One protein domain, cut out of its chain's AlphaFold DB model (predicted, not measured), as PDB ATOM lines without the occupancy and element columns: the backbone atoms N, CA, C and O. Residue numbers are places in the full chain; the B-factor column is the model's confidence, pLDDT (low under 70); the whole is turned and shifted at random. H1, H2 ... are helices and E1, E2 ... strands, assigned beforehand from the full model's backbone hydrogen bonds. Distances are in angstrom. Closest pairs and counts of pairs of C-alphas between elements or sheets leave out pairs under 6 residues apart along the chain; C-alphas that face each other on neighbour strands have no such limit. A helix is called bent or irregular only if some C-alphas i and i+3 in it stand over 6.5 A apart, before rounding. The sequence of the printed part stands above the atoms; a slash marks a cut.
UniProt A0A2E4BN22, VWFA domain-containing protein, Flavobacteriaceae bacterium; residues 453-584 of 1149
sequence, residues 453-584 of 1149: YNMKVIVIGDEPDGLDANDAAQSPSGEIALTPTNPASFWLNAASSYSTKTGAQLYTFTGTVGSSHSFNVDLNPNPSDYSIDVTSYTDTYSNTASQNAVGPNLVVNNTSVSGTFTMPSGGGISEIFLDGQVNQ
ATOM      1  N   TYR A 453     268.715 259.907 239.493       91.44
ATOM      2  CA  TYR A 453     269.770 259.085 240.070       91.44
ATOM      3  C   TYR A 453     269.535 257.606 239.774       91.44
ATOM      4  O   TYR A 453     268.407 257.162 239.561       91.44
ATOM      5  N   ASN A 454     270.630 256.844 239.807       93.06
ATOM      6  CA  ASN A 454     270.615 255.402 239.615       93.06
ATOM      7  C   ASN A 454     270.876 254.695 240.948       93.06
ATOM      8  O   ASN A 454     271.898 254.943 241.592       93.06
ATOM      9  N   MET A 455     269.988 253.779 241.330       94.50
ATOM     10  CA  MET A 455     270.169 252.881 242.467       94.50
ATOM     11  C   MET A 455     270.233 251.438 241.970       94.50
ATOM     12  O   MET A 455     269.302 250.941 241.337       94.50
ATOM     13  N   LYS A 456     271.345 250.758 242.245       95.25
ATOM     14  CA  LYS A 456     271.530 249.348 241.899       95.25
ATOM     15  C   LYS A 456     271.141 248.455 243.063       95.25
ATOM     16  O   LYS A 456     271.611 248.676 244.174       95.25
ATOM     17  N   VAL A 457     270.345 247.429 242.788       95.75
ATOM     18  CA  VAL A 457     270.088 246.326 243.721       95.75
ATOM     19  C   VAL A 457     270.653 245.062 243.093       95.75
ATOM     20  O   VAL A 457     270.360 244.765 241.933       95.75
ATOM     21  N   ILE A 458     271.497 244.355 243.841       96.25
ATOM     22  CA  ILE A 458     272.117 243.098 243.433       96.25
ATOM     23  C   ILE A 458     271.739 242.037 244.462       96.25
ATOM     24  O   ILE A 458     272.158 242.124 245.614       96.25
ATOM     25  N   VAL A 459     270.957 241.042 244.049       96.31
ATOM     26  CA  VAL A 459     270.685 239.846 244.861       96.31
ATOM     27  C   VAL A 459     271.670 238.766 244.435       96.31
ATOM     28  O   VAL A 459     271.877 238.558 243.237       96.31
ATOM     29  N   ILE A 460     272.308 238.120 245.405       95.94
ATOM     30  CA  ILE A 460     273.433 237.207 245.208       95.94
ATOM     31  C   ILE A 460     273.123 235.919 245.976       95.94
ATOM     32  O   ILE A 460     272.898 235.955 247.185       95.94
ATOM     33  N   GLY A 461     273.079 234.793 245.261       93.50
ATOM     34  CA  GLY A 461     272.875 233.469 245.846       93.50
ATOM     35  C   GLY A 461     274.058 233.043 246.713       93.50
ATOM     36  O   GLY A 461     275.109 233.690 246.717       93.50
ATOM     37  N   ASP A 462     273.892 231.949 247.450       93.31
ATOM     38  CA  ASP A 462     274.990 231.388 248.233       93.31
ATOM     39  C   ASP A 462     275.968 230.574 247.353       93.31
ATOM     40  O   ASP A 462     275.881 230.605 246.124       93.31
ATOM     41  N   GLU A 463     276.965 229.913 247.939       91.44
ATOM     42  CA  GLU A 463     277.811 228.931 247.245       91.44
ATOM     43  C   GLU A 463     277.037 227.603 247.068       91.44
ATOM     44  O   GLU A 463     276.081 227.365 247.806       91.44
ATOM     45  N   PRO A 464     277.379 226.737 246.092       90.25
ATOM     46  CA  PRO A 464     276.668 225.471 245.896       90.25
ATOM     47  C   PRO A 464     276.746 224.561 247.131       90.25
ATOM     48  O   PRO A 464     277.837 224.188 247.572       90.25
ATOM     49  N   ASP A 465     275.590 224.166 247.658       90.50
ATOM     50  CA  ASP A 465     275.467 223.372 248.874       90.50
ATOM     51  C   ASP A 465     275.851 221.909 248.617       90.50
ATOM     52  O   ASP A 465     275.178 221.159 247.902       90.50
ATOM     53  N   GLY A 466     276.975 221.494 249.198       89.00
ATOM     54  CA  GLY A 466     277.483 220.129 249.114       89.00
ATOM     55  C   GLY A 466     276.862 219.147 250.108       89.00
ATOM     56  O   GLY A 466     277.217 217.967 250.039       89.00
ATOM     57  N   LEU A 467     275.995 219.591 251.026       88.62
ATOM     58  CA  LEU A 467     275.481 218.785 252.138       88.62
ATOM     59  C   LEU A 467     273.946 218.678 252.140       88.62
ATOM     60  O   LEU A 467     273.251 219.538 251.618       88.62
ATOM     61  N   ASP A 468     273.426 217.599 252.720       85.50
ATOM     62  CA  ASP A 468     272.009 217.431 253.037       85.50
ATOM     63  C   ASP A 468     271.677 217.972 254.444       85.50
ATOM     64  O   ASP A 468     272.549 218.392 255.212       85.50
ATOM     65  N   ALA A 469     270.403 217.864 254.834       85.31
ATOM     66  CA  ALA A 469     269.907 218.320 256.136       85.31
ATOM     67  C   ALA A 469     270.454 217.523 257.349       85.31
ATOM     68  O   ALA A 469     270.031 217.762 258.483       85.31
ATOM     69  N   ASN A 470     271.363 216.565 257.128       84.19
ATOM     70  CA  ASN A 470     272.014 215.722 258.130       84.19
ATOM     71  C   ASN A 470     273.556 215.861 258.113       84.19
ATOM     72  O   ASN A 470     274.242 215.013 258.693       84.19
ATOM     73  N   ASP A 471     274.103 216.887 257.444       84.56
ATOM     74  CA  ASP A 471     275.541 217.089 257.177       84.56
ATOM     75  C   ASP A 471     276.205 215.963 256.337       84.56
ATOM     76  O   ASP A 471     277.432 215.795 256.352       84.56
ATOM     77  N   ALA A 472     275.430 215.168 255.588       83.00
ATOM     78  CA  ALA A 472     275.941 214.153 254.663       83.00
ATOM     79  C   ALA A 472     276.094 214.720 253.241       83.00
ATOM     80  O   ALA A 472     275.370 215.615 252.835       83.00
ATOM     81  N   ALA A 473     277.042 214.210 252.449       84.50
ATOM     82  CA  ALA A 473     277.319 214.768 251.122       84.50
ATOM     83  C   ALA A 473     276.215 214.437 250.097       84.50
ATOM     84  O   ALA A 473     276.057 213.268 249.729       84.50
ATOM     85  N   GLN A 474     275.514 215.459 249.593       86.81
ATOM     86  CA  GLN A 474     274.500 215.321 248.538       86.81
ATOM     87  C   GLN A 474     275.113 215.395 247.127       86.81
ATOM     88  O   GLN A 474     276.222 215.900 246.926       86.81
ATOM     89  N   SER A 475     274.422 214.833 246.129       81.31
ATOM     90  CA  SER A 475     274.876 214.878 244.733       81.31
ATOM     91  C   SER A 475     273.699 214.783 243.747       81.31
ATOM     92  O   SER A 475     272.991 213.772 243.767       81.31
ATOM     93  N   PRO A 476     273.502 215.765 242.841       85.38
ATOM     94  CA  PRO A 476     274.265 217.014 242.696       85.38
ATOM     95  C   PRO A 476     274.180 217.929 243.933       85.38
ATOM     96  O   PRO A 476     273.401 217.685 244.843       85.38
ATOM     97  N   SER A 477     275.017 218.965 243.974       88.56
ATOM     98  CA  SER A 477     274.877 220.038 244.965       88.56
ATOM     99  C   SER A 477     273.567 220.796 244.759       88.56
ATOM    100  O   SER A 477     273.136 220.976 243.619       88.56
ATOM    101  N   GLY A 478     272.969 221.258 245.855       90.19
ATOM    102  CA  GLY A 478     271.842 222.180 245.827       90.19
ATOM    103  C   GLY A 478     272.303 223.616 245.582       90.19
ATOM    104  O   GLY A 478     273.372 224.031 246.017       90.19
ATOM    105  N   GLU A 479     271.499 224.398 244.877       92.50
ATOM    106  CA  GLU A 479     271.808 225.774 244.503       92.50
ATOM    107  C   GLU A 479     270.575 226.672 244.656       92.50
ATOM    108  O   GLU A 479     269.459 226.285 244.300       92.50
ATOM    109  N   ILE A 480     270.771 227.905 245.135       93.75
ATOM    110  CA  ILE A 480     269.718 228.930 245.144       93.75
ATOM    111  C   ILE A 480     269.668 229.577 243.754       93.75
ATOM    112  O   ILE A 480     270.545 230.374 243.401       93.75
ATOM    113  N   ALA A 481     268.649 229.247 242.959       92.50
ATOM    114  CA  ALA A 481     268.416 229.820 241.638       92.50
ATOM    115  C   ALA A 481     267.563 231.097 241.734       92.50
ATOM    116  O   ALA A 481     266.353 231.065 241.977       92.50
ATOM    117  N   LEU A 482     268.207 232.245 241.515       94.31
ATOM    118  CA  LEU A 482     267.576 233.564 241.576       94.31
ATOM    119  C   LEU A 482     266.679 233.823 240.360       94.31
ATOM    120  O   LEU A 482     267.177 234.003 239.243       94.31
ATOM    121  N   THR A 483     265.371 233.908 240.598       92.56
ATOM    122  CA  THR A 483     264.334 234.133 239.581       92.56
ATOM    123  C   THR A 483     263.632 235.465 239.851       92.56
ATOM    124  O   THR A 483     262.726 235.525 240.680       92.56
ATOM    125  N   PRO A 484     264.043 236.570 239.212       91.50
ATOM    126  CA  PRO A 484     263.428 237.860 239.485       91.50
ATOM    127  C   PRO A 484     262.003 237.958 238.935       91.50
ATOM    128  O   PRO A 484     261.755 237.540 237.804       91.50
ATOM    129  N   THR A 485     261.086 238.525 239.722       90.12
ATOM    130  CA  THR A 485     259.655 238.630 239.366       90.12
ATOM    131  C   THR A 485     259.030 239.977 239.699       90.12
ATOM    132  O   THR A 485     258.034 240.348 239.082       90.12
ATOM    133  N   ASN A 486     259.628 240.747 240.612       89.81
ATOM    134  CA  ASN A 486     259.423 242.182 240.651       89.81
ATOM    135  C   ASN A 486     260.747 242.947 240.718       89.81
ATOM    136  O   ASN A 486     261.654 242.609 241.482       89.81
ATOM    137  N   PRO A 487     260.810 244.064 240.000       88.19
ATOM    138  CA  PRO A 487     260.784 244.067 238.541       88.19
ATOM    139  C   PRO A 487     260.458 242.734 237.777       88.19
ATOM    140  O   PRO A 487     261.295 241.839 237.811       88.19
ATOM    141  N   ALA A 488     259.276 242.674 237.099       79.88
ATOM    142  CA  ALA A 488     258.754 241.998 235.848       79.88
ATOM    143  C   ALA A 488     258.909 242.668 234.404       79.88
ATOM    144  O   ALA A 488     258.078 243.521 234.106       79.88
ATOM    145  N   SER A 489     259.905 242.366 233.525       66.12
ATOM    146  CA  SER A 489     260.366 242.961 232.209       66.12
ATOM    147  C   SER A 489     261.906 242.882 231.862       66.12
ATOM    148  O   SER A 489     262.250 242.159 230.936       66.12
ATOM    149  N   PHE A 490     262.862 243.593 232.520       79.69
ATOM    150  CA  PHE A 490     264.348 243.623 232.236       79.69
ATOM    151  C   PHE A 490     265.408 243.575 233.438       79.69
ATOM    152  O   PHE A 490     265.952 244.617 233.798       79.69
ATOM    153  N   TRP A 491     265.781 242.433 234.081       92.94
ATOM    154  CA  TRP A 491     266.978 242.309 235.003       92.94
ATOM    155  C   TRP A 491     268.250 241.849 234.243       92.94
ATOM    156  O   TRP A 491     268.152 241.280 233.157       92.94
ATOM    157  N   LEU A 492     269.446 242.033 234.828       93.31
ATOM    158  CA  LEU A 492     270.741 241.604 234.267       93.31
ATOM    159  C   LEU A 492     271.458 240.550 235.134       93.31
ATOM    160  O   LEU A 492     271.679 240.766 236.322       93.31
ATOM    161  N   ASN A 493     271.941 239.467 234.519       91.19
ATOM    162  CA  ASN A 493     272.804 238.486 235.190       91.19
ATOM    163  C   ASN A 493     274.190 239.093 235.499       91.19
ATOM    164  O   ASN A 493     274.883 239.576 234.599       91.19
ATOM    165  N   ALA A 494     274.595 239.044 236.769       90.44
ATOM    166  CA  ALA A 494     275.848 239.592 237.296       90.44
ATOM    167  C   ALA A 494     276.824 238.521 237.832       90.44
ATOM    168  O   ALA A 494     277.875 238.872 238.375       90.44
ATOM    169  N   ALA A 495     276.518 237.225 237.680       87.75
ATOM    170  CA  ALA A 495     277.242 236.111 238.312       87.75
ATOM    171  C   ALA A 495     278.749 236.067 237.983       87.75
ATOM    172  O   ALA A 495     279.557 235.628 238.799       87.75
ATOM    173  N   SER A 496     279.162 236.605 236.830       87.31
ATOM    174  CA  SER A 496     280.576 236.745 236.445       87.31
ATOM    175  C   SER A 496     281.414 237.616 237.394       87.31
ATOM    176  O   SER A 496     282.641 237.534 237.353       87.31
ATOM    177  N   SER A 497     280.777 238.422 238.252       88.94
ATOM    178  CA  SER A 497     281.441 239.228 239.290       88.94
ATOM    179  C   SER A 497     281.558 238.509 240.645       88.94
ATOM    180  O   SER A 497     282.320 238.957 241.497       88.94
ATOM    181  N   TYR A 498     280.847 237.392 240.838       91.12
ATOM    182  CA  TYR A 498     280.703 236.685 242.118       91.12
ATOM    183  C   TYR A 498     280.986 235.183 241.936       91.12
ATOM    184  O   TYR A 498     280.146 234.331 242.199       91.12
ATOM    185  N   SER A 499     282.181 234.853 241.437       84.19
ATOM    186  CA  SER A 499     282.504 233.557 240.812       84.19
ATOM    187  C   SER A 499     282.519 232.308 241.712       84.19
ATOM    188  O   SER A 499     282.897 231.244 241.227       84.19
ATOM    189  N   THR A 500     282.187 232.417 243.001       87.75
ATOM    190  CA  THR A 500     281.976 231.262 243.900       87.75
ATOM    191  C   THR A 500     280.499 231.019 244.224       87.75
ATOM    192  O   THR A 500     280.165 229.957 244.741       87.75
ATOM    193  N   LYS A 501     279.615 231.970 243.897       90.81
ATOM    194  CA  LYS A 501     278.177 231.913 244.179       90.81
ATOM    195  C   LYS A 501     277.388 231.289 243.023       90.81
ATOM    196  O   LYS A 501     277.788 231.400 241.863       90.81
ATOM    197  N   THR A 502     276.240 230.687 243.333       87.00
ATOM    198  CA  THR A 502     275.340 230.011 242.375       87.00
ATOM    199  C   THR A 502     274.783 230.957 241.311       87.00
ATOM    200  O   THR A 502     274.564 230.572 240.165       87.00
ATOM    201  N   GLY A 503     274.584 232.227 241.665       90.50
ATOM    202  CA  GLY A 503     274.161 233.263 240.735       90.50
ATOM    203  C   GLY A 503     274.096 234.643 241.376       90.50
ATOM    204  O   GLY A 503     274.098 234.790 242.595       90.50
ATOM    205  N   ALA A 504     274.008 235.673 240.536       94.56
ATOM    206  CA  ALA A 504     273.723 237.036 240.965       94.56
ATOM    207  C   ALA A 504     272.857 237.739 239.916       94.56
ATOM    208  O   ALA A 504     273.111 237.609 238.716       94.56
ATOM    209  N   GLN A 505     271.861 238.494 240.368       95.19
ATOM    210  CA  GLN A 505     270.948 239.272 239.533       95.19
ATOM    211  C   GLN A 505     271.057 240.747 239.929       95.19
ATOM    212  O   GLN A 505     270.981 241.078 241.108       95.19
ATOM    213  N   LEU A 506     271.234 241.628 238.943       95.25
ATOM    214  CA  LEU A 506     271.362 243.083 239.074       95.25
ATOM    215  C   LEU A 506     270.175 243.791 238.401       95.25
ATOM    216  O   LEU A 506     269.913 243.571 237.217       95.25
ATOM    217  N   TYR A 507     269.542 244.725 239.109       95.31
ATOM    218  CA  TYR A 507     268.669 245.744 238.520       95.31
ATOM    219  C   TYR A 507     269.235 247.146 238.770       95.31
ATOM    220  O   TYR A 507     269.918 247.382 239.767       95.31
ATOM    221  N   THR A 508     268.970 248.086 237.860       94.62
ATOM    222  CA  THR A 508     269.338 249.504 238.019       94.62
ATOM    223  C   THR A 508     268.081 250.365 237.960       94.62
ATOM    224  O   THR A 508     267.634 250.755 236.883       94.62
ATOM    225  N   PHE A 509     267.530 250.678 239.129       93.94
ATOM    226  CA  PHE A 509     266.442 251.639 239.269       93.94
ATOM    227  C   PHE A 509     266.934 253.027 238.873       93.94
ATOM    228  O   PHE A 509     268.031 253.425 239.262       93.94
ATOM    229  N   THR A 510     266.119 253.759 238.120       91.69
ATOM    230  CA  THR A 510     266.411 255.119 237.653       91.69
ATOM    231  C   THR A 510     265.249 256.019 238.053       91.69
ATOM    232  O   THR A 510     264.100 255.681 237.775       91.69
ATOM    233  N   GLY A 511     265.510 257.148 238.708       89.81
ATOM    234  CA  GLY A 511     264.443 258.055 239.132       89.81
ATOM    235  C   GLY A 511     264.930 259.279 239.899       89.81
ATOM    236  O   GLY A 511     266.081 259.371 240.314       89.81
ATOM    237  N   THR A 512     264.035 260.240 240.110       90.00
ATOM    238  CA  THR A 512     264.318 261.453 240.893       90.00
ATOM    239  C   THR A 512     264.295 261.152 242.389       90.00
ATOM    240  O   THR A 512     263.596 260.230 242.816       90.00
ATOM    241  N   VAL A 513     264.994 261.939 243.209       89.12
ATOM    242  CA  VAL A 513     264.993 261.751 244.675       89.12
ATOM    243  C   VAL A 513     263.566 261.728 245.231       89.12
ATOM    244  O   VAL A 513     262.712 262.512 244.820       89.12
ATOM    245  N   GLY A 514     263.295 260.786 246.135       86.62
ATOM    246  CA  GLY A 514     261.967 260.586 246.723       86.62
ATOM    247  C   GLY A 514     260.970 259.793 245.865       86.62
ATOM    248  O   GLY A 514     259.918 259.435 246.386       86.62
ATOM    249  N   SER A 515     261.279 259.469 244.601       90.94
ATOM    250  CA  SER A 515     260.482 258.493 243.833       90.94
ATOM    251  C   SER A 515     260.531 257.117 244.507       90.94
ATOM    252  O   SER A 515     261.585 256.720 245.000       90.94
ATOM    253  N   SER A 516     259.403 256.410 244.562       92.88
ATOM    254  CA  SER A 516     259.294 255.097 245.212       92.88
ATOM    255  C   SER A 516     259.579 253.966 244.228       92.88
ATOM    256  O   SER A 516     259.109 254.011 243.099       92.88
ATOM    257  N   HIS A 517     260.311 252.949 244.679       94.00
ATOM    258  CA  HIS A 517     260.698 251.766 243.903       94.00
ATOM    259  C   HIS A 517     260.516 250.500 244.751       94.00
ATOM    260  O   HIS A 517     260.593 250.547 245.983       94.00
ATOM    261  N   SER A 518     260.309 249.359 244.097       94.25
ATOM    262  CA  SER A 518     260.099 248.045 244.723       94.25
ATOM    263  C   SER A 518     260.953 246.961 244.072       94.25
ATOM    264  O   SER A 518     261.341 247.098 242.918       94.25
ATOM    265  N   PHE A 519     261.204 245.856 244.776       95.00
ATOM    266  CA  PHE A 519     261.735 244.623 244.186       95.00
ATOM    267  C   PHE A 519     261.264 243.359 244.913       95.00
ATOM    268  O   PHE A 519     260.869 243.410 246.076       95.00
ATOM    269  N   ASN A 520     261.316 242.238 244.195       95.50
ATOM    270  CA  ASN A 520     261.100 240.865 244.635       95.50
ATOM    271  C   ASN A 520     261.859 239.909 243.690       95.50
ATOM    272  O   ASN A 520     261.558 239.821 242.498       95.50
ATOM    273  N   VAL A 521     262.843 239.189 244.220       95.19
ATOM    274  CA  VAL A 521     263.536 238.096 243.534       95.19
ATOM    275  C   VAL A 521     263.139 236.799 244.209       95.19
ATOM    276  O   VAL A 521     263.475 236.599 245.374       95.19
ATOM    277  N   ASP A 522     262.429 235.934 243.494       94.62
ATOM    278  CA  ASP A 522     262.021 234.636 244.019       94.62
ATOM    279  C   ASP A 522     263.209 233.667 244.033       94.62
ATOM    280  O   ASP A 522     264.081 233.678 243.152       94.62
ATOM    281  N   LEU A 523     263.249 232.837 245.071       95.25
ATOM    282  CA  LEU A 523     264.296 231.855 245.318       95.25
ATOM    283  C   LEU A 523     263.757 230.474 244.955       95.25
ATOM    284  O   LEU A 523     262.901 229.932 245.651       95.25
ATOM    285  N   ASN A 524     264.258 229.908 243.858       93.12
ATOM    286  CA  ASN A 524     263.899 228.562 243.426       93.12
ATOM    287  C   ASN A 524     265.042 227.584 243.739       93.12
ATOM    288  O   ASN A 524     266.202 227.918 243.485       93.12
ATOM    289  N   PRO A 525     264.762 226.386 244.277       91.56
ATOM    290  CA  PRO A 525     265.783 225.360 244.448       91.56
ATOM    291  C   PRO A 525     266.239 224.834 243.080       91.56
ATOM    292  O   PRO A 525     265.433 224.659 242.163       91.56
ATOM    293  N   ASN A 526     267.534 224.563 242.943       88.88
ATOM    294  CA  ASN A 526     268.106 223.810 241.831       88.88
ATOM    295  C   ASN A 526     269.006 222.697 242.402       88.88
ATOM    296  O   ASN A 526     270.022 223.034 242.998       88.88
ATOM    297  N   PRO A 527     268.687 221.396 242.248       88.56
ATOM    298  CA  PRO A 527     267.515 220.826 241.579       88.56
ATOM    299  C   PRO A 527     266.161 221.267 242.157       88.56
ATOM    300  O   PRO A 527     266.033 221.544 243.345       88.56
ATOM    301  N   SER A 528     265.132 221.308 241.308       86.75
ATOM    302  CA  SER A 528     263.792 221.830 241.638       86.75
ATOM    303  C   SER A 528     263.015 221.037 242.693       86.75
ATOM    304  O   SER A 528     261.957 221.474 243.136       86.75
ATOM    305  N   ASP A 529     263.492 219.845 243.039       83.69
ATOM    306  CA  ASP A 529     262.942 218.963 244.064       83.69
ATOM    307  C   ASP A 529     263.625 219.123 245.438       83.69
ATOM    308  O   ASP A 529     263.199 218.498 246.405       83.69
ATOM    309  N   TYR A 530     264.648 219.980 245.556       88.81
ATOM    310  CA  TYR A 530     265.320 220.274 246.828       88.81
ATOM    311  C   TYR A 530     264.547 221.336 247.637       88.81
ATOM    312  O   TYR A 530     263.629 221.984 247.136       88.81
ATOM    313  N   SER A 531     264.911 221.532 248.907       89.00
ATOM    314  CA  SER A 531     264.275 222.505 249.811       89.00
ATOM    315  C   SER A 531     265.252 223.590 250.274       89.00
ATOM    316  O   SER A 531     266.324 223.275 250.782       89.00
ATOM    317  N   ILE A 532     264.879 224.865 250.107       92.25
ATOM    318  CA  ILE A 532     265.677 226.018 250.558       92.25
ATOM    319  C   ILE A 532     265.387 226.329 252.032       92.25
ATOM    320  O   ILE A 532     264.224 226.497 252.415       92.25
ATOM    321  N   ASP A 533     266.447 226.520 252.821       92.56
ATOM    322  CA  ASP A 533     266.397 227.221 254.105       92.56
ATOM    323  C   ASP A 533     267.419 228.368 254.138       92.56
ATOM    324  O   ASP A 533     268.628 228.136 254.131       92.56
ATOM    325  N   VAL A 534     266.946 229.622 254.129       92.56
ATOM    326  CA  VAL A 534     267.826 230.804 254.155       92.56
ATOM    327  C   VAL A 534     268.154 231.116 255.610       92.56
ATOM    328  O   VAL A 534     267.365 231.740 256.321       92.56
ATOM    329  N   THR A 535     269.319 230.652 256.057       90.50
ATOM    330  CA  THR A 535     269.724 230.726 257.466       90.50
ATOM    331  C   THR A 535     270.126 232.143 257.877       90.50
ATOM    332  O   THR A 535     269.866 232.558 259.011       90.50
ATOM    333  N   SER A 536     270.721 232.912 256.956       92.62
ATOM    334  CA  SER A 536     271.078 234.313 257.168       92.62
ATOM    335  C   SER A 536     271.181 235.096 255.847       92.62
ATOM    336  O   SER A 536     270.978 234.573 254.750       92.62
ATOM    337  N   TYR A 537     271.451 236.397 255.945       94.94
ATOM    338  CA  TYR A 537     271.905 237.206 254.818       94.94
ATOM    339  C   TYR A 537     272.848 238.302 255.319       94.94
ATOM    340  O   TYR A 537     272.830 238.670 256.497       94.94
ATOM    341  N   THR A 538     273.653 238.862 254.417       94.69
ATOM    342  CA  THR A 538     274.457 240.064 254.687       94.69
ATOM    343  C   THR A 538     274.294 241.084 253.568       94.69
ATOM    344  O   THR A 538     274.188 240.721 252.396       94.69
ATOM    345  N   ASP A 539     274.246 242.367 253.925       93.69
ATOM    346  CA  ASP A 539     273.991 243.467 253.001       93.69
ATOM    347  C   ASP A 539     275.108 244.527 253.007       93.69
ATOM    348  O   ASP A 539     275.580 244.982 254.053       93.69
ATOM    349  N   THR A 540     275.545 244.944 251.814       95.62
ATOM    350  CA  THR A 540     276.561 245.997 251.628       95.62
ATOM    351  C   THR A 540     276.040 247.137 250.765       95.62
ATOM    352  O   THR A 540     275.314 246.946 249.792       95.62
ATOM    353  N   TYR A 541     276.418 248.365 251.133       95.81
ATOM    354  CA  TYR A 541     275.900 249.594 250.533       95.81
ATOM    355  C   TYR A 541     277.033 250.524 250.118       95.81
ATOM    356  O   TYR A 541     277.983 250.738 250.871       95.81
ATOM    357  N   SER A 542     276.909 251.145 248.942       95.25
ATOM    358  CA  SER A 542     277.916 252.092 248.439       95.25
ATOM    359  C   SER A 542     278.054 253.362 249.283       95.25
ATOM    360  O   SER A 542     279.087 254.025 249.229       95.25
ATOM    361  N   ASN A 543     276.991 253.762 249.989       92.31
ATOM    362  CA  ASN A 543     276.952 254.961 250.820       92.31
ATOM    363  C   ASN A 543     275.824 254.862 251.874       92.31
ATOM    364  O   ASN A 543     274.948 254.003 251.800       92.31
ATOM    365  N   THR A 544     275.826 255.769 252.854       92.62
ATOM    366  CA  THR A 544     274.826 255.794 253.939       92.62
ATOM    367  C   THR A 544     273.408 256.131 253.459       92.62
ATOM    368  O   THR A 544     272.439 255.749 254.110       92.62
ATOM    369  N   ALA A 545     273.248 256.822 252.326       90.38
ATOM    370  CA  ALA A 545     271.930 257.154 251.787       90.38
ATOM    371  C   ALA A 545     271.259 255.932 251.135       90.38
ATOM    372  O   ALA A 545     270.074 255.708 251.373       90.38
ATOM    373  N   SER A 546     272.005 255.091 250.406       92.19
ATOM    374  CA  SER A 546     271.484 253.823 249.876       92.19
ATOM    375  C   SER A 546     271.195 252.805 250.985       92.19
ATOM    376  O   SER A 546     270.161 252.138 250.926       92.19
ATOM    377  N   GLN A 547     272.020 252.765 252.042       93.94
ATOM    378  CA  GLN A 547     271.736 251.984 253.254       93.94
ATOM    379  C   GLN A 547     270.416 252.403 253.912       93.94
ATOM    380  O   GLN A 547     269.556 251.558 254.149       93.94
ATOM    381  N   ASN A 548     270.229 253.701 254.170       93.06
ATOM    382  CA  ASN A 548     269.017 254.224 254.807       93.06
ATOM    383  C   ASN A 548     267.759 254.094 253.930       93.06
ATOM    384  O   ASN A 548     266.654 254.130 254.465       93.06
ATOM    385  N   ALA A 549     267.911 253.971 252.606       92.44
ATOM    386  CA  ALA A 549     266.799 253.828 251.673       92.44
ATOM    387  C   ALA A 549     266.289 252.380 251.564       92.44
ATOM    388  O   ALA A 549     265.080 252.167 251.618       92.44
ATOM    389  N   VAL A 550     267.190 251.401 251.402       93.56
ATOM    390  CA  VAL A 550     266.824 249.990 251.147       93.56
ATOM    391  C   VAL A 550     266.786 249.153 252.426       93.56
ATOM    392  O   VAL A 550     265.789 248.479 252.678       93.56
ATOM    393  N   GLY A 551     267.837 249.207 253.252       92.00
ATOM    394  CA  GLY A 551     268.032 248.284 254.378       92.00
ATOM    395  C   GLY A 551     266.868 248.198 255.378       92.00
ATOM    396  O   GLY A 551     266.466 247.086 255.714       92.00
ATOM    397  N   PRO A 552     266.255 249.318 255.820       94.00
ATOM    398  CA  PRO A 552     265.120 249.290 256.752       94.00
ATOM    399  C   PRO A 552     263.866 248.560 256.249       94.00
ATOM    400  O   PRO A 552     263.006 248.222 257.061       94.00
ATOM    401  N   ASN A 553     263.755 248.340 254.935       93.38
ATOM    402  CA  ASN A 553     262.591 247.752 254.269       93.38
ATOM    403  C   ASN A 553     262.936 246.455 253.507       93.38
ATOM    404  O   ASN A 553     262.105 245.969 252.739       93.38
ATOM    405  N   LEU A 554     264.155 245.930 253.665       95.88
ATOM    406  CA  LEU A 554     264.602 244.679 253.056       95.88
ATOM    407  C   LEU A 554     263.978 243.484 253.796       95.88
ATOM    408  O   LEU A 554     264.038 243.393 255.021       95.88
ATOM    409  N   VAL A 555     263.386 242.559 253.041       95.00
ATOM    410  CA  VAL A 555     262.726 241.350 253.542       95.00
ATOM    411  C   VAL A 555     263.278 240.138 252.797       95.00
ATOM    412  O   VAL A 555     262.986 239.927 251.620       95.00
ATOM    413  N   VAL A 556     264.060 239.327 253.505       95.50
ATOM    414  CA  VAL A 556     264.623 238.059 253.022       95.50
ATOM    415  C   VAL A 556     263.899 236.898 253.702       95.50
ATOM    416  O   VAL A 556     263.639 236.944 254.904       95.50
ATOM    417  N   ASN A 557     263.540 235.875 252.929       93.94
ATOM    418  CA  ASN A 557     262.898 234.649 253.403       93.94
ATOM    419  C   ASN A 557     263.180 233.485 252.432       93.94
ATOM    420  O   ASN A 557     263.646 233.715 251.320       93.94
ATOM    421  N   ASN A 558     262.827 232.252 252.807       92.75
ATOM    422  CA  ASN A 558     263.107 231.033 252.026       92.75
ATOM    423  C   ASN A 558     262.461 230.978 250.625       92.75
ATOM    424  O   ASN A 558     262.768 230.069 249.861       92.75
ATOM    425  N   THR A 559     261.557 231.906 250.291       93.56
ATOM    426  CA  THR A 559     260.891 231.981 248.980       93.56
ATOM    427  C   THR A 559     261.221 233.240 248.181       93.56
ATOM    428  O   THR A 559     261.141 233.186 246.957       93.56
ATOM    429  N   SER A 560     261.626 234.354 248.810       94.81
ATOM    430  CA  SER A 560     262.014 235.567 248.075       94.81
ATOM    431  C   SER A 560     262.921 236.546 248.837       94.81
ATOM    432  O   SER A 560     262.996 236.565 250.070       94.81
ATOM    433  N   VAL A 561     263.585 237.413 248.071       96.44
ATOM    434  CA  VAL A 561     264.295 238.618 248.519       96.44
ATOM    435  C   VAL A 561     263.557 239.833 247.974       96.44
ATOM    436  O   VAL A 561     263.561 240.074 246.767       96.44
ATOM    437  N   SER A 562     262.920 240.609 248.844       95.50
ATOM    438  CA  SER A 562     262.057 241.729 248.454       95.50
ATOM    439  C   SER A 562     262.342 242.999 249.246       95.50
ATOM    440  O   SER A 562     262.975 242.964 250.299       95.50
ATOM    441  N   GLY A 563     261.886 244.143 248.743       94.62
ATOM    442  CA  GLY A 563     262.027 245.411 249.447       94.62
ATOM    443  C   GLY A 563     261.356 246.581 248.741       94.62
ATOM    444  O   GLY A 563     260.933 246.486 247.588       94.62
ATOM    445  N   THR A 564     261.263 247.707 249.448       94.69
ATOM    446  CA  THR A 564     260.782 248.985 248.900       94.69
ATOM    447  C   THR A 564     261.675 250.126 249.365       94.69
ATOM    448  O   THR A 564     262.111 250.146 250.514       94.69
ATOM    449  N   PHE A 565     261.970 251.085 248.494       94.94
ATOM    450  CA  PHE A 565     262.808 252.229 248.847       94.94
ATOM    451  C   PHE A 565     262.378 253.494 248.113       94.94
ATOM    452  O   PHE A 565     261.873 253.444 246.994       94.94
ATOM    453  N   THR A 566     262.617 254.648 248.728       93.56
ATOM    454  CA  THR A 566     262.588 255.933 248.022       93.56
ATOM    455  C   THR A 566     263.981 256.248 247.498       93.56
ATOM    456  O   THR A 566     264.947 256.151 248.258       93.56
ATOM    457  N   MET A 567     264.098 256.644 246.231       94.19
ATOM    458  CA  MET A 567     265.372 256.941 245.575       94.19
ATOM    459  C   MET A 567     266.188 257.969 246.388       94.19
ATOM    460  O   MET A 567     265.691 259.080 246.611       94.19
ATOM    461  N   PRO A 568     267.406 257.630 246.850       91.62
ATOM    462  CA  PRO A 568     268.228 258.532 247.652       91.62
ATOM    463  C   PRO A 568     268.943 259.586 246.794       91.62
ATOM    464  O   PRO A 568     269.283 259.337 245.636       91.62
ATOM    465  N   SER A 569     269.251 260.737 247.401       88.25
ATOM    466  CA  SER A 569     270.197 261.714 246.839       88.25
ATOM    467  C   SER A 569     271.532 261.035 246.516       88.25
ATOM    468  O   SER A 569     272.075 260.290 247.335       88.25
ATOM    469  N   GLY A 570     272.035 261.250 245.299       86.44
ATOM    470  CA  GLY A 570     273.253 260.610 244.792       86.44
ATOM    471  C   GLY A 570     273.096 259.160 244.305       86.44
ATOM    472  O   GLY A 570     274.016 258.652 243.665       86.44
ATOM    473  N   GLY A 571     271.961 258.495 244.553       89.88
ATOM    474  CA  GLY A 571     271.761 257.083 244.205       89.88
ATOM    475  C   GLY A 571     272.695 256.131 244.968       89.88
ATOM    476  O   GLY A 571     273.118 256.406 246.096       89.88
ATOM    477  N   GLY A 572     273.037 254.992 244.358       94.19
ATOM    478  CA  GLY A 572     274.019 254.069 244.934       94.19
ATOM    479  C   GLY A 572     273.941 252.621 244.453       94.19
ATOM    480  O   GLY A 572     273.474 252.317 243.356       94.19
ATOM    481  N   ILE A 573     274.439 251.730 245.306       95.25
ATOM    482  CA  ILE A 573     274.411 250.271 245.183       95.25
ATOM    483  C   ILE A 573     273.975 249.684 246.536       95.25
ATOM    484  O   ILE A 573     274.330 250.225 247.593       95.25
ATOM    485  N   SER A 574     273.211 248.597 246.471       96.31
ATOM    486  CA  SER A 574     272.917 247.631 247.528       96.31
ATOM    487  C   SER A 574     273.221 246.237 246.976       96.31
ATOM    488  O   SER A 574     272.704 245.867 245.921       96.31
ATOM    489  N   GLU A 575     274.078 245.490 247.660       96.62
ATOM    490  CA  GLU A 575     274.334 244.069 247.417       96.62
ATOM    491  C   GLU A 575     273.741 243.273 248.582       96.62
ATOM    492  O   GLU A 575     273.859 243.694 249.733       96.62
ATOM    493  N   ILE A 576     273.095 242.148 248.283       96.69
ATOM    494  CA  ILE A 576     272.413 241.286 249.251       96.69
ATOM    495  C   ILE A 576     272.922 239.865 249.016       96.69
ATOM    496  O   ILE A 576     272.545 239.223 248.034       96.69
ATOM    497  N   PHE A 577     273.801 239.395 249.900       95.19
ATOM    498  CA  PHE A 577     274.369 238.050 249.873       95.19
ATOM    499  C   PHE A 577     273.521 237.119 250.732       95.19
ATOM    500  O   PHE A 577     273.356 237.363 251.929       95.19
ATOM    501  N   LEU A 578     273.012 236.052 250.124       95.56
ATOM    502  CA  LEU A 578     272.323 234.973 250.824       95.56
ATOM    503  C   LEU A 578     273.319 233.981 251.438       95.56
ATOM    504  O   LEU A 578     274.407 233.762 250.900       95.56
ATOM    505  N   ASP A 579     272.902 233.402 252.561       92.06
ATOM    506  CA  ASP A 579     273.569 232.345 253.323       92.06
ATOM    507  C   ASP A 579     272.488 231.307 253.664       92.06
ATOM    508  O   ASP A 579     271.548 231.597 254.416       92.06
ATOM    509  N   GLY A 580     272.516 230.146 253.009       89.25
ATOM    510  CA  GLY A 580     271.351 229.263 252.990       89.25
ATOM    511  C   GLY A 580     271.599 227.872 252.429       89.25
ATOM    512  O   GLY A 580     272.232 227.703 251.390       89.25
ATOM    513  N   GLN A 581     271.021 226.883 253.106       91.31
ATOM    514  CA  GLN A 581     271.107 225.480 252.721       91.31
ATOM    515  C   GLN A 581     270.060 225.146 251.655       91.31
ATOM    516  O   GLN A 581     268.946 225.682 251.661       91.31
ATOM    517  N   VAL A 582     270.398 224.225 250.756       92.06
ATOM    518  CA  VAL A 582     269.509 223.741 249.694       92.06
ATOM    519  C   VAL A 582     269.524 222.221 249.741       92.06
ATOM    520  O   VAL A 582     270.300 221.563 249.054       92.06
ATOM    521  N   ASN A 583     268.677 221.669 250.604       88.31
ATOM    522  CA  ASN A 583     268.752 220.282 251.049       88.31
ATOM    523  C   ASN A 583     267.924 219.340 250.164       88.31
ATOM    524  O   ASN A 583     266.723 219.569 249.960       88.31
ATOM    525  N   GLN A 584     268.536 218.241 249.724       86.12
ATOM    526  CA  GLN A 584     267.869 217.115 249.071       86.12
ATOM    527  C   GLN A 584     266.930 216.366 250.050       86.12
ATOM    528  O   GLN A 584     267.387 215.925 251.105       86.12
TER     529      GLN A 584
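AT A GLANCE: This is residues 453 to 584 of the 1149 residues of the protein "VWFA domain-containing protein" of Flavobacteriaceae bacterium (UniProt A0A2E4BN22). An elongated sandwich of two four-stranded sheets, partly face to face, has its strands running along its length. Near one end H1 is tucked over E8 and E6 of one sheet and beside the edge strand E7 of the other, which is curled like part of a barrel; the hairpin of E2 and E3 makes the opposite end. The 132 printed residues hold E1 to E6, H1, E7 and E8 in that order, and the class is mostly strand. One sheet runs E4, E1, E8, E6 and is mixed; the other runs E2, E3, E5, E7 and is antiparallel. The whole is compact, with a radius of gyration of the C-alphas of 15.2 A and spans of 50 by 27 by 23 A.

HOW THE PARTS SIT: E1, residues 453 to 460, is antiparallel to the edge strand E4, residues 504 to 512, with N 455 and O 509 2.9 A apart. E1 is parallel to E8, residues 572 to 583, with N 458 and O 574 at 2.8 A. E8 is antiparallel to the edge strand E6, residues 531 to 541, with N 577 and O 538 at 2.9 A. This sheet is twisted. In the other sheet, E2, residues 465 to 467, forms a hairpin with E3, residues 473 to 486, with N 465 and O 478 at 2.8 A. E3 bends by 60 degrees at residue 476 and is antiparallel to E5, residues 516 to 526, with N 481 and O 524 at 2.8 A. E5 is antiparallel to E7, residues 560 to 566, with N 519 and O 563 at 2.9 A. Between the sheets, the closest C-alphas of E3 and E8, those of Gly 478 and Val 582, are 4.8 A apart. H1, residues 544 to 553, is on the first sheet at a height of 8.0 A, over E8 and E6, in two layers, a helix on one face of a sheet. The closest C-alphas of H1 and E7, those of Val 550 and Phe 565, are 5.1 A apart. In H1, 4 of 6 O i to N i+4 pairs are within hydrogen-bond range; it is irregular, with C-alphas 549 and 552 7.0 A apart.

IN THESE COORDINATES: E1 begins at C-alpha 453 (269.770, 259.085, 240.070). E3 is 34.4 A long, E5 32.7 A, E6 29.5 A and H1 14.6 A. E8, 34.7 A long, ends at C-alpha 583 (268.752, 220.282, 251.049).

THE WHOLE: The two C-alphas farthest apart, those of Ala 472 and Thr 512, are 50.6 A apart. The printed part has no cut. The long link, residues 487 to 503 from E3 to E4, has residues 492 to 493 paired antiparallel with 505 to 506 of E4. The mean pLDDT of the printed part is 91.4, and residue 489 is under 70.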